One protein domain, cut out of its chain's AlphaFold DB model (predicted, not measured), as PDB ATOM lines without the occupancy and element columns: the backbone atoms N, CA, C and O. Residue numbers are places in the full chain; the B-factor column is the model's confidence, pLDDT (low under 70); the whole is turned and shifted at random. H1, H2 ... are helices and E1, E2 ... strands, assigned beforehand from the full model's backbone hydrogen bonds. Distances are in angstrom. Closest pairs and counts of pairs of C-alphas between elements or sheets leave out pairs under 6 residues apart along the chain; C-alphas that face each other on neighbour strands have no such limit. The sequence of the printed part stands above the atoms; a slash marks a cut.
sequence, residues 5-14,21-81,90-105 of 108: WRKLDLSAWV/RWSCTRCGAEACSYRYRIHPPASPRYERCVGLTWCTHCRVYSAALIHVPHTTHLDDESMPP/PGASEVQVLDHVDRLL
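AT A GLANCE: This is residues 5 to 14, 21 to 81 and 90 to 105 of the 108 residues of an uncharacterized protein of Streptomyces sp. NRRL WC-3701 (UniProt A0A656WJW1). With little regular structure, the domain is a narrow twisted ribbon of three strands, E1, E2 and E3, grazed by helix H1, with loops past both ends. The 87 printed residues, mixed in class, have 34 in named elements, three strands and then one helix. The antiparallel sheet, order E1 - E2 - E3, is a meander, each strand the antiparallel neighbour of the one before. The whole is compact, radius of gyration of the C-alphas 13.1 A, yet elongated, 41 by 26 by 21 A.

IN THESE COORDINATES: E1, residues 32 to 37, begins at C-alpha 32 (-4.641, -50.407, -36.112) and measures 17.5 A. E2, residues 48 to 55, measures 23.6 A; E3, residues 60 to 67, 22.9 A. H1, residues 94 to 105, ends at C-alpha 105 (3.127, -60.050, -39.765).

HOW THE PARTS SIT: In hairpin E1 and E2, N 34 and O 52 are within hydrogen-bond range, 2.8 A; in hairpin E2 and E3, N 51 and O 64, 2.8 A. H1 is on the sheet but only grazes it; its closest C-alphas with E2, Glu 94 and Leu 52, are 7.4 A apart. Every O i to N i+4 pair in H1 is within range.

THE WHOLE: Residues 15 to 20 and 82 to 89 are not printed, with C-alpha gaps of 9.0 A and 13.2 A. Residues 75 to 81 and 90 to 92 have pLDDT under 70.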
ATOM      1  N   TRP A   5       7.520 -49.301 -44.905       90.31
ATOM      2  CA  TRP A   5       6.520 -48.433 -44.293       90.31
ATOM      3  C   TRP A   5       6.628 -47.008 -44.826       90.31
ATOM      4  O   TRP A   5       7.719 -46.452 -44.943       90.31
ATOM      5  N   ARG A   6       5.481 -46.388 -45.109       92.56
ATOM      6  CA  ARG A   6       5.403 -44.991 -45.551       92.56
ATOM      7  C   ARG A   6       4.643 -44.140 -44.544       92.56
ATOM      8  O   ARG A   6       3.483 -44.430 -44.256       92.56
ATOM      9  N   LYS A   7       5.279 -43.068 -44.067       92.56
ATOM     10  CA  LYS A   7       4.626 -42.062 -43.225       92.56
ATOM     11  C   LYS A   7       3.716 -41.186 -44.081       92.56
ATOM     12  O   LYS A   7       4.152 -40.686 -45.116       92.56
ATOM     13  N   LEU A   8       2.475 -41.024 -43.652       91.56
ATOM     14  CA  LEU A   8       1.480 -40.116 -44.209       91.56
ATOM     15  C   LEU A   8       0.930 -39.231 -43.086       91.56
ATOM     16  O   LEU A   8       1.098 -39.526 -41.900       91.56
ATOM     17  N   ASP A   9       0.281 -38.140 -43.466       87.75
ATOM     18  CA  ASP A   9      -0.500 -37.305 -42.560       87.75
ATOM     19  C   ASP A   9      -1.882 -37.928 -42.269       87.75
ATOM     20  O   ASP A   9      -2.207 -39.035 -42.709       87.75
ATOM     21  N   LEU A  10      -2.705 -37.215 -41.495       80.31
ATOM     22  CA  LEU A  10      -4.010 -37.703 -41.042       80.31
ATOM     23  C   LEU A  10      -5.012 -37.944 -42.186       80.31
ATOM     24  O   LEU A  10      -5.971 -38.683 -41.981       80.31
ATOM     25  N   SER A  11      -4.779 -37.407 -43.393       84.69
ATOM     26  CA  SER A  11      -5.610 -37.682 -44.578       84.69
ATOM     27  C   SER A  11      -5.580 -39.147 -45.037       84.69
ATOM     28  O   SER A  11      -6.402 -39.569 -45.852       84.69
ATOM     29  N   ALA A  12      -4.658 -39.958 -44.509       86.19
ATOM     30  CA  ALA A  12      -4.634 -41.399 -44.746       86.19
ATOM     31  C   ALA A  12      -5.786 -42.157 -44.062       86.19
ATOM     32  O   ALA A  12      -5.989 -43.341 -44.358       86.19
ATOM     33  N   TRP A  13      -6.532 -41.500 -43.168       89.44
ATOM     34  CA  TRP A  13      -7.523 -42.148 -42.319       89.44
ATOM     35  C   TRP A  13      -8.904 -41.533 -42.469       89.44
ATOM     36  O   TRP A  13      -9.088 -40.321 -42.392       89.44
ATOM     37  N   VAL A  14      -9.892 -42.402 -42.639       85.50
ATOM     38  CA  VAL A  14     -11.297 -42.049 -42.481       85.50
ATOM     39  C   VAL A  14     -11.597 -42.059 -40.991       85.50
ATOM     40  O   VAL A  14     -11.325 -43.058 -40.314       85.50
ATOM     41  N   ARG A  21     -13.215 -47.042 -34.629       73.75
ATOM     42  CA  ARG A  21     -11.953 -47.453 -35.265       73.75
ATOM     43  C   ARG A  21     -11.707 -46.752 -36.596       73.75
ATOM     44  O   ARG A  21     -12.623 -46.553 -37.389       73.75
ATOM     45  N   TRP A  22     -10.465 -46.325 -36.798       84.00
ATOM     46  CA  TRP A  22     -10.035 -45.649 -38.021       84.00
ATOM     47  C   TRP A  22     -10.028 -46.633 -39.191       84.00
ATOM     48  O   TRP A  22      -9.710 -47.803 -38.998       84.00
ATOM     49  N   SER A  23     -10.285 -46.153 -40.407       89.06
ATOM     50  CA  SER A  23     -10.157 -46.967 -41.625       89.06
ATOM     51  C   SER A  23      -9.187 -46.329 -42.609       89.06
ATOM     52  O   SER A  23      -9.104 -45.107 -42.718       89.06
ATOM     53  N   CYS A  24      -8.438 -47.139 -43.353       91.06
ATOM     54  CA  CYS A  24      -7.498 -46.631 -44.349       91.06
ATOM     55  C   CYS A  24      -8.238 -46.079 -45.574       91.06
ATOM     56  O   CYS A  24      -8.990 -46.807 -46.219       91.06
ATOM     57  N   THR A  25      -7.955 -44.837 -45.977       91.06
ATOM     58  CA  THR A  25      -8.570 -44.222 -47.173       91.06
ATOM     59  C   THR A  25      -8.207 -44.926 -48.481       91.06
ATOM     60  O   THR A  25      -8.906 -44.773 -49.476       91.06
ATOM     61  N   ARG A  26      -7.121 -45.712 -48.499       90.50
ATOM     62  CA  ARG A  26      -6.630 -46.397 -49.705       90.50
ATOM     63  C   ARG A  26      -7.278 -47.751 -49.964       90.50
ATOM     64  O   ARG A  26      -7.481 -48.099 -51.120       90.50
ATOM     65  N   CYS A  27      -7.530 -48.536 -48.918       90.50
ATOM     66  CA  CYS A  27      -8.040 -49.904 -49.057       90.50
ATOM     67  C   CYS A  27      -9.317 -50.179 -48.260       90.50
ATOM     68  O   CYS A  27      -9.825 -51.291 -48.322       90.50
ATOM     69  N   GLY A  28      -9.810 -49.218 -47.472       88.31
ATOM     70  CA  GLY A  28     -11.010 -49.364 -46.641       88.31
ATOM     71  C   GLY A  28     -10.855 -50.287 -45.427       88.31
ATOM     72  O   GLY A  28     -11.754 -50.332 -44.594       88.31
ATOM     73  N   ALA A  29      -9.729 -50.994 -45.300       88.12
ATOM     74  CA  ALA A  29      -9.462 -51.871 -44.167       88.12
ATOM     75  C   ALA A  29      -9.362 -51.074 -42.861       88.12
ATOM     76  O   ALA A  29      -8.878 -49.935 -42.853       88.12
ATOM     77  N   GLU A  30      -9.771 -51.710 -41.765       87.44
ATOM     78  CA  GLU A  30      -9.591 -51.174 -40.422       87.44
ATOM     79  C   GLU A  30      -8.104 -50.899 -40.160       87.44
ATOM     80  O   GLU A  30      -7.224 -51.713 -40.463       87.44
ATOM     81  N   ALA A  31      -7.825 -49.712 -39.639       87.50
ATOM     82  CA  ALA A  31      -6.503 -49.303 -39.223       87.50
ATOM     83  C   ALA A  31      -6.285 -49.685 -37.759       87.50
ATOM     84  O   ALA A  31      -7.145 -49.490 -36.898       87.50
ATOM     85  N   CYS A  32      -5.092 -50.187 -37.474       86.06
ATOM     86  CA  CYS A  32      -4.641 -50.407 -36.112       86.06
ATOM     87  C   CYS A  32      -4.186 -49.075 -35.512       86.06
ATOM     88  O   CYS A  32      -3.736 -48.177 -36.232       86.06
ATOM     89  N   SER A  33      -4.270 -48.956 -34.190       84.19
ATOM     90  CA  SER A  33      -3.779 -47.781 -33.473       84.19
ATOM     91  C   SER A  33      -2.965 -48.183 -32.251       84.19
ATOM     92  O   SER A  33      -3.173 -49.242 -31.672       84.19
ATOM     93  N   TYR A  34      -2.000 -47.354 -31.876       85.56
ATOM     94  CA  TYR A  34      -1.151 -47.580 -30.716       85.56
ATOM     95  C   TYR A  34      -0.801 -46.265 -30.056       85.56
ATOM     96  O   TYR A  34      -0.538 -45.275 -30.736       85.56
ATOM     97  N   ARG A  35      -0.784 -46.240 -28.728       86.12
ATOM     98  CA  ARG A  35      -0.424 -45.048 -27.966       86.12
ATOM     99  C   ARG A  35       0.683 -45.404 -26.998       86.12
ATOM    100  O   ARG A  35       0.570 -46.392 -26.287       86.12
ATOM    101  N   TYR A  36       1.714 -44.572 -26.930       85.19
ATOM    102  CA  TYR A  36       2.804 -44.765 -25.976       85.19
ATOM    103  C   TYR A  36       3.279 -43.441 -25.376       85.19
ATOM    104  O   TYR A  36       3.200 -42.372 -25.993       85.19
ATOM    105  N   ARG A  37       3.768 -43.523 -24.133       85.81
ATOM    106  CA  ARG A  37       4.404 -42.409 -23.418       85.81
ATOM    107  C   ARG A  37       5.840 -42.258 -23.926       85.81
ATOM    108  O   ARG A  37       6.555 -43.246 -24.051       85.81
ATOM    109  N   ILE A  38       6.270 -41.022 -24.164       86.44
ATOM    110  CA  ILE A  38       7.659 -40.684 -24.546       86.44
ATOM    111  C   ILE A  38       8.431 -39.975 -23.426       86.44
ATOM    112  O   ILE A  38       9.600 -39.626 -23.576       86.44
ATOM    113  N   HIS A  39       7.772 -39.741 -22.295       84.12
ATOM    114  CA  HIS A  39       8.332 -39.065 -21.136       84.12
ATOM    115  C   HIS A  39       8.121 -39.917 -19.879       84.12
ATOM    116  O   HIS A  39       7.107 -40.612 -19.789       84.12
ATOM    117  N   PRO A  40       9.046 -39.863 -18.902       83.56
ATOM    118  CA  PRO A  40       8.879 -40.556 -17.630       83.56
ATOM    119  C   PRO A  40       7.749 -39.924 -16.795       83.56
ATOM    120  O   PRO A  40       7.474 -38.733 -16.967       83.56
ATOM    121  N   PRO A  41       7.135 -40.673 -15.857       82.88
ATOM    122  CA  PRO A  41       6.003 -40.212 -15.039       82.88
ATOM    123  C   PRO A  41       6.284 -38.941 -14.235       82.88
ATOM    124  O   PRO A  41       5.408 -38.099 -14.090       82.88
ATOM    125  N   ALA A  42       7.525 -38.737 -13.788       86.25
ATOM    126  CA  ALA A  42       7.918 -37.529 -13.062       86.25
ATOM    127  C   ALA A  42       8.036 -36.266 -13.945       86.25
ATOM    128  O   ALA A  42       8.273 -35.173 -13.435       86.25
ATOM    129  N   SER A  43       7.932 -36.391 -15.272       87.00
ATOM    130  CA  SER A  43       8.101 -35.262 -16.188       87.00
ATOM    131  C   SER A  43       6.832 -34.408 -16.275       87.00
ATOM    132  O   SER A  43       5.749 -34.958 -16.481       87.00
ATOM    133  N   PRO A  44       6.936 -33.064 -16.316       84.94
ATOM    134  CA  PRO A  44       5.792 -32.191 -16.605       84.94
ATOM    135  C   PRO A  44       5.225 -32.400 -18.020       84.94
ATOM    136  O   PRO A  44       4.171 -31.875 -18.364       84.94
ATOM    137  N   ARG A  45       5.934 -33.149 -18.875       87.12
ATOM    138  CA  ARG A  45       5.491 -33.519 -20.221       87.12
ATOM    139  C   ARG A  45       4.934 -34.938 -20.294       87.12
ATOM    140  O   ARG A  45       4.670 -35.390 -21.399       87.12
ATOM    141  N   TYR A  46       4.743 -35.636 -19.173       85.31
ATOM    142  CA  TYR A  46       4.241 -37.016 -19.161       85.31
ATOM    143  C   TYR A  46       2.940 -37.198 -19.953       85.31
ATOM    144  O   TYR A  46       2.740 -38.216 -20.612       85.31
ATOM    145  N   GLU A  47       2.080 -36.180 -19.948       89.62
ATOM    146  CA  GLU A  47       0.805 -36.186 -20.670       89.62
ATOM    147  C   GLU A  47       0.937 -36.058 -22.192       89.62
ATOM    148  O   GLU A  47      -0.032 -36.276 -22.914       89.62
ATOM    149  N   ARG A  48       2.132 -35.734 -22.699       91.25
ATOM    150  CA  ARG A  48       2.429 -35.725 -24.133       91.25
ATOM    151  C   ARG A  48       2.807 -37.135 -24.566       91.25
ATOM    152  O   ARG A  48       3.925 -37.595 -24.330       91.25
ATOM    153  N   CYS A  49       1.863 -37.801 -25.209       89.12
ATOM    154  CA  CYS A  49       2.028 -39.132 -25.773       89.12
ATOM    155  C   CYS A  49       2.141 -39.062 -27.292       89.12
ATOM    156  O   CYS A  49       1.806 -38.053 -27.917       89.12
ATOM    157  N   VAL A  50       2.555 -40.171 -27.892       88.56
ATOM    158  CA  VAL A  50       2.436 -40.376 -29.335       88.56
ATOM    159  C   VAL A  50       1.252 -41.294 -29.595       88.56
ATOM    160  O   VAL A  50       1.157 -42.364 -28.998       88.56
ATOM    161  N   GLY A  51       0.353 -40.867 -30.479       89.00
ATOM    162  CA  GLY A  51      -0.667 -41.707 -31.093       89.00
ATOM    163  C   GLY A  51      -0.210 -42.117 -32.487       89.00
ATOM    164  O   GLY A  51      -0.006 -41.261 -33.347       89.00
ATOM    165  N   LEU A  52      -0.037 -43.413 -32.697       88.75
ATOM    166  CA  LEU A  52       0.314 -44.036 -33.964       88.75
ATOM    167  C   LEU A  52      -0.925 -44.718 -34.553       88.75
ATOM    168  O   LEU A  52      -1.648 -45.403 -33.835       88.75
ATOM    169  N   THR A  53      -1.128 -44.582 -35.857       89.62
ATOM    170  CA  THR A  53      -2.169 -45.295 -36.614       89.62
ATOM    171  C   THR A  53      -1.528 -45.896 -37.855       89.62
ATOM    172  O   THR A  53      -0.728 -45.220 -38.506       89.62
ATOM    173  N   TRP A  54      -1.836 -47.148 -38.197       90.94
ATOM    174  CA  TRP A  54      -1.275 -47.801 -39.382       90.94
ATOM    175  C   TRP A  54      -2.246 -48.757 -40.073       90.94
ATOM    176  O   TRP A  54      -3.172 -49.301 -39.479       90.94
ATOM    177  N   CYS A  55      -1.981 -49.003 -41.356       90.88
ATOM    178  CA  CYS A  55      -2.641 -50.027 -42.151       90.88
ATOM    179  C   CYS A  55      -1.619 -51.083 -42.571       90.88
ATOM    180  O   CYS A  55      -0.675 -50.789 -43.311       90.88
ATOM    181  N   THR A  56      -1.832 -52.326 -42.142       87.38
ATOM    182  CA  THR A  56      -0.966 -53.470 -42.470       87.38
ATOM    183  C   THR A  56      -0.987 -53.809 -43.962       87.38
ATOM    184  O   THR A  56       0.042 -54.180 -44.520       87.38
ATOM    185  N   HIS A  57      -2.127 -53.603 -44.631       88.19
ATOM    186  CA  HIS A  57      -2.320 -53.936 -46.045       88.19
ATOM    187  C   HIS A  57      -1.607 -52.934 -46.961       88.19
ATOM    188  O   HIS A  57      -0.870 -53.306 -47.872       88.19
ATOM    189  N   CYS A  58      -1.801 -51.637 -46.708       91.19
ATOM    190  CA  CYS A  58      -1.195 -50.575 -47.508       91.19
ATOM    191  C   CYS A  58       0.226 -50.201 -47.075       91.19
ATOM    192  O   CYS A  58       0.888 -49.474 -47.818       91.19
ATOM    193  N   ARG A  59       0.695 -50.681 -45.913       91.25
ATOM    194  CA  ARG A  59       2.018 -50.362 -45.344       91.25
ATOM    195  C   ARG A  59       2.226 -48.856 -45.163       91.25
ATOM    196  O   ARG A  59       3.289 -48.305 -45.444       91.25
ATOM    197  N   VAL A  60       1.174 -48.180 -44.709       92.25
ATOM    198  CA  VAL A  60       1.174 -46.742 -44.417       92.25
ATOM    199  C   VAL A  60       0.894 -46.516 -42.941       92.25
ATOM    200  O   VAL A  60       0.147 -47.287 -42.338       92.25
ATOM    201  N   TYR A  61       1.481 -45.470 -42.370       93.00
ATOM    202  CA  TYR A  61       1.265 -45.084 -40.979       93.00
ATOM    203  C   TYR A  61       1.260 -43.563 -40.821       93.00
ATOM    204  O   TYR A  61       1.808 -42.848 -41.654       93.00
ATOM    205  N   SER A  62       0.678 -43.072 -39.734       92.12
ATOM    206  CA  SER A  62       0.814 -41.689 -39.282       92.12
ATOM    207  C   SER A  62       1.075 -41.677 -37.787       92.12
ATOM    208  O   SER A  62       0.569 -42.542 -37.072       92.12
ATOM    209  N   ALA A  63       1.776 -40.660 -37.313       90.06
ATOM    210  CA  ALA A  63       1.985 -40.427 -35.896       90.06
ATOM    211  C   ALA A  63       1.626 -38.982 -35.563       90.06
ATOM    212  O   ALA A  63       1.962 -38.070 -36.322       90.06
ATOM    213  N   ALA A  64       0.974 -38.779 -34.426       90.06
ATOM    214  CA  ALA A  64       0.645 -37.464 -33.907       90.06
ATOM    215  C   ALA A  64       0.998 -37.376 -32.423       90.06
ATOM    216  O   ALA A  64       0.854 -38.346 -31.677       90.06
ATOM    217  N   LEU A  65       1.428 -36.192 -31.989       90.62
ATOM    218  CA  LEU A  65       1.472 -35.873 -30.568       90.62
ATOM    219  C   LEU A  65       0.040 -35.701 -30.069       90.62
ATOM    220  O   LEU A  65      -0.719 -34.899 -30.611       90.62
ATOM    221  N   ILE A  66      -0.309 -36.453 -29.034       89.56
ATOM    222  CA  ILE A  66      -1.625 -36.424 -28.402       89.56
ATOM    223  C   ILE A  66      -1.470 -36.107 -26.918       89.56
ATOM    224  O   ILE A  66      -0.455 -36.429 -26.295       89.56
ATOM    225  N   HIS A  67      -2.490 -35.474 -26.347       91.06
ATOM    226  CA  HIS A  67      -2.597 -35.317 -24.903       91.06
ATOM    227  C   HIS A  67      -3.338 -36.523 -24.334       91.06
ATOM    228  O   HIS A  67      -4.427 -36.861 -24.797       91.06
ATOM    229  N   VAL A  68      -2.725 -37.195 -23.364       86.88
ATOM    230  CA  VAL A  68      -3.366 -38.258 -22.592       86.88
ATOM    231  C   VAL A  68      -3.170 -37.943 -21.112       86.88
ATOM    232  O   VAL A  68      -2.015 -37.898 -20.666       86.88
ATOM    233  N   PRO A  69      -4.258 -37.774 -20.336       88.12
ATOM    234  CA  PRO A  69      -4.175 -37.476 -18.912       88.12
ATOM    235  C   PRO A  69      -3.270 -38.454 -18.165       88.12
ATOM    236  O   PRO A  69      -3.203 -39.640 -18.504       88.12
ATOM    237  N   HIS A  70      -2.574 -37.978 -17.136       83.44
ATOM    238  CA  HIS A  70      -1.671 -38.814 -16.337       83.44
ATOM    239  C   HIS A  70      -2.370 -40.052 -15.735       83.44
ATOM    240  O   HIS A  70      -1.755 -41.105 -15.592       83.44
ATOM    241  N   THR A  71      -3.657 -39.938 -15.399       84.06
ATOM    242  CA  THR A  71      -4.468 -41.006 -14.792       84.06
ATOM    243  C   THR A  71      -4.939 -42.070 -15.783       84.06
ATOM    244  O   THR A  71      -5.422 -43.118 -15.364       84.06
ATOM    245  N   THR A  72      -4.814 -41.822 -17.087       81.81
ATOM    246  CA  THR A  72      -5.254 -42.762 -18.117       81.81
ATOM    247  C   THR A  72      -4.189 -43.827 -18.344       81.81
ATOM    248  O   THR A  72      -3.067 -43.528 -18.782       81.81
ATOM    249  N   HIS A  73      -4.571 -45.073 -18.075       76.44
ATOM    250  CA  HIS A  73      -3.824 -46.238 -18.514       76.44
ATOM    251  C   HIS A  73      -3.893 -46.324 -20.045       76.44
ATOM    252  O   HIS A  73      -4.945 -46.113 -20.647       76.44
ATOM    253  N   LEU A  74      -2.747 -46.538 -20.690       74.94
ATOM    254  CA  LEU A  74      -2.699 -46.751 -22.132       74.94
ATOM    255  C   LEU A  74      -2.943 -48.239 -22.373       74.94
ATOM    256  O   LEU A  74      -1.992 -49.011 -22.422       74.94
ATOM    257  N   ASP A  75      -4.210 -48.638 -22.453       61.38
ATOM    258  CA  ASP A  75      -4.561 -50.020 -22.773       61.38
ATOM    259  C   ASP A  75      -4.208 -50.344 -24.236       61.38
ATOM    260  O   ASP A  75      -4.591 -49.641 -25.177       61.38
ATOM    261  N   ASP A  76      -3.428 -51.414 -24.412       59.91
ATOM    262  CA  ASP A  76      -2.837 -51.900 -25.667       59.91
ATOM    263  C   ASP A  76      -3.881 -52.570 -26.616       59.91
ATOM    264  O   ASP A  76      -3.522 -53.385 -27.463       59.91
ATOM    265  N   GLU A  77      -5.183 -52.261 -26.521       53.03
ATOM    266  CA  GLU A  77      -6.275 -53.056 -27.138       53.03
ATOM    267  C   GLU A  77      -6.306 -53.072 -28.682       53.03
ATOM    268  O   GLU A  77      -7.100 -53.783 -29.300       53.03
ATOM    269  N   SER A  78      -5.480 -52.254 -29.333       58.19
ATOM    270  CA  SER A  78      -5.451 -52.099 -30.794       58.19
ATOM    271  C   SER A  78      -4.177 -52.637 -31.455       58.19
ATOM    272  O   SER A  78      -4.044 -52.542 -32.680       58.19
ATOM    273  N   MET A  79      -3.257 -53.223 -30.678       62.97
ATOM    274  CA  MET A  79      -2.162 -54.007 -31.246       62.97
ATOM    275  C   MET A  79      -2.722 -55.301 -31.852       62.97
ATOM    276  O   MET A  79      -3.600 -55.923 -31.249       62.97
ATOM    277  N   PRO A  80      -2.244 -55.739 -33.035       59.50
ATOM    278  CA  PRO A  80      -2.554 -57.082 -33.506       59.50
ATOM    279  C   PRO A  80      -2.152 -58.081 -32.409       59.50
ATOM    280  O   PRO A  80      -1.085 -57.895 -31.816       59.50
ATOM    281  N   PRO A  81      -2.980 -59.102 -32.111       55.16
ATOM    282  CA  PRO A  81      -2.688 -60.040 -31.039       55.16
ATOM    283  C   PRO A  81      -1.295 -60.623 -31.261       55.16
ATOM    284  O   PRO A  81      -1.008 -61.187 -32.323       55.16
ATOM    285  N   PRO A  90       6.711 -53.014 -27.740       62.88
ATOM    286  CA  PRO A  90       7.570 -52.175 -28.555       62.88
ATOM    287  C   PRO A  90       8.029 -50.956 -27.749       62.88
ATOM    288  O   PRO A  90       7.259 -50.356 -26.996       62.88
ATOM    289  N   GLY A  91       9.301 -50.591 -27.898       60.94
ATOM    290  CA  GLY A  91       9.861 -49.413 -27.240       60.94
ATOM    291  C   GLY A  91       9.188 -48.104 -27.678       60.94
ATOM    292  O   GLY A  91       8.411 -48.057 -28.631       60.94
ATOM    293  N   ALA A  92       9.508 -47.014 -26.976       69.25
ATOM    294  CA  ALA A  92       8.895 -45.696 -27.150       69.25
ATOM    295  C   ALA A  92       9.365 -44.950 -28.422       69.25
ATOM    296  O   ALA A  92       9.833 -43.812 -28.349       69.25
ATOM    297  N   SER A  93       9.257 -45.571 -29.600       81.25
ATOM    298  CA  SER A  93       9.518 -44.915 -30.885       81.25
ATOM    299  C   SER A  93       8.684 -45.490 -32.029       81.25
ATOM    300  O   SER A  93       8.349 -46.673 -32.054       81.25
ATOM    301  N   GLU A  94       8.389 -44.650 -33.027       86.50
ATOM    302  CA  GLU A  94       7.625 -45.038 -34.224       86.50
ATOM    303  C   GLU A  94       8.257 -46.248 -34.931       86.50
ATOM    304  O   GLU A  94       7.556 -47.180 -35.315       86.50
ATOM    305  N   VAL A  95       9.588 -46.257 -35.058       86.00
ATOM    306  CA  VAL A  95      10.335 -47.320 -35.745       86.00
ATOM    307  C   VAL A  95      10.220 -48.647 -35.000       86.00
ATOM    308  O   VAL A  95       9.967 -49.665 -35.634       86.00
ATOM    309  N   GLN A  96      10.353 -48.644 -33.670       84.06
ATOM    310  CA  GLN A  96      10.248 -49.867 -32.868       84.06
ATOM    311  C   GLN A  96       8.849 -50.480 -32.934       84.06
ATOM    312  O   GLN A  96       8.723 -51.700 -33.012       84.06
ATOM    313  N   VAL A  97       7.801 -49.651 -32.948       83.94
ATOM    314  CA  VAL A  97       6.423 -50.137 -33.099       83.94
ATOM    315  C   VAL A  97       6.218 -50.763 -34.478       83.94
ATOM    316  O   VAL A  97       5.706 -51.874 -34.574       83.94
ATOM    317  N   LEU A  98       6.652 -50.096 -35.551       86.12
ATOM    318  CA  LEU A  98       6.498 -50.615 -36.915       86.12
ATOM    319  C   LEU A  98       7.328 -51.879 -37.170       86.12
ATOM    320  O   LEU A  98       6.855 -52.778 -37.863       86.12
ATOM    321  N   ASP A  99       8.524 -51.965 -36.590       85.69
ATOM    322  CA  ASP A  99       9.375 -53.156 -36.627       85.69
ATOM    323  C   ASP A  99       8.733 -54.339 -35.887       85.69
ATOM    324  O   ASP A  99       8.679 -55.454 -36.404       85.69
ATOM    325  N   HIS A 100       8.168 -54.092 -34.702       82.44
ATOM    326  CA  HIS A 100       7.412 -55.107 -33.975       82.44
ATOM    327  C   HIS A 100       6.201 -55.591 -34.791       82.44
ATOM    328  O   HIS A 100       5.978 -56.794 -34.916       82.44
ATOM    329  N   VAL A 101       5.455 -54.678 -35.428       82.56
ATOM    330  CA  VAL A 101       4.357 -55.047 -36.340       82.56
ATOM    331  C   VAL A 101       4.876 -55.873 -37.521       82.56
ATOM    332  O   VAL A 101       4.245 -56.859 -37.896       82.56
ATOM    333  N   ASP A 102       6.024 -55.519 -38.097       84.75
ATOM    334  CA  ASP A 102       6.659 -56.295 -39.167       84.75
ATOM    335  C   ASP A 102       6.971 -57.731 -38.743       84.75
ATOM    336  O   ASP A 102       6.658 -58.676 -39.475       84.75
ATOM    337  N   ARG A 103       7.524 -57.906 -37.540       81.56
ATOM    338  CA  ARG A 103       7.802 -59.223 -36.954       81.56
ATOM    339  C   ARG A 103       6.525 -60.033 -36.732       81.56
ATOM    340  O   ARG A 103       6.480 -61.214 -37.079       81.56
ATOM    341  N   LEU A 104       5.458 -59.405 -36.236       79.06
ATOM    342  CA  LEU A 104       4.162 -60.068 -36.056       79.06
ATOM    343  C   LEU A 104       3.540 -60.524 -37.382       79.06
ATOM    344  O   LEU A 104       2.954 -61.605 -37.448       79.06
ATOM    345  N   LEU A 105       3.676 -59.727 -38.446       77.81
ATOM    346  CA  LEU A 105       3.127 -60.050 -39.765       77.81
ATOM    347  C   LEU A 105       3.948 -61.104 -40.520       77.81
ATOM    348  O   LEU A 105       3.372 -61.873 -41.286       77.81
TER     349      LEU A 105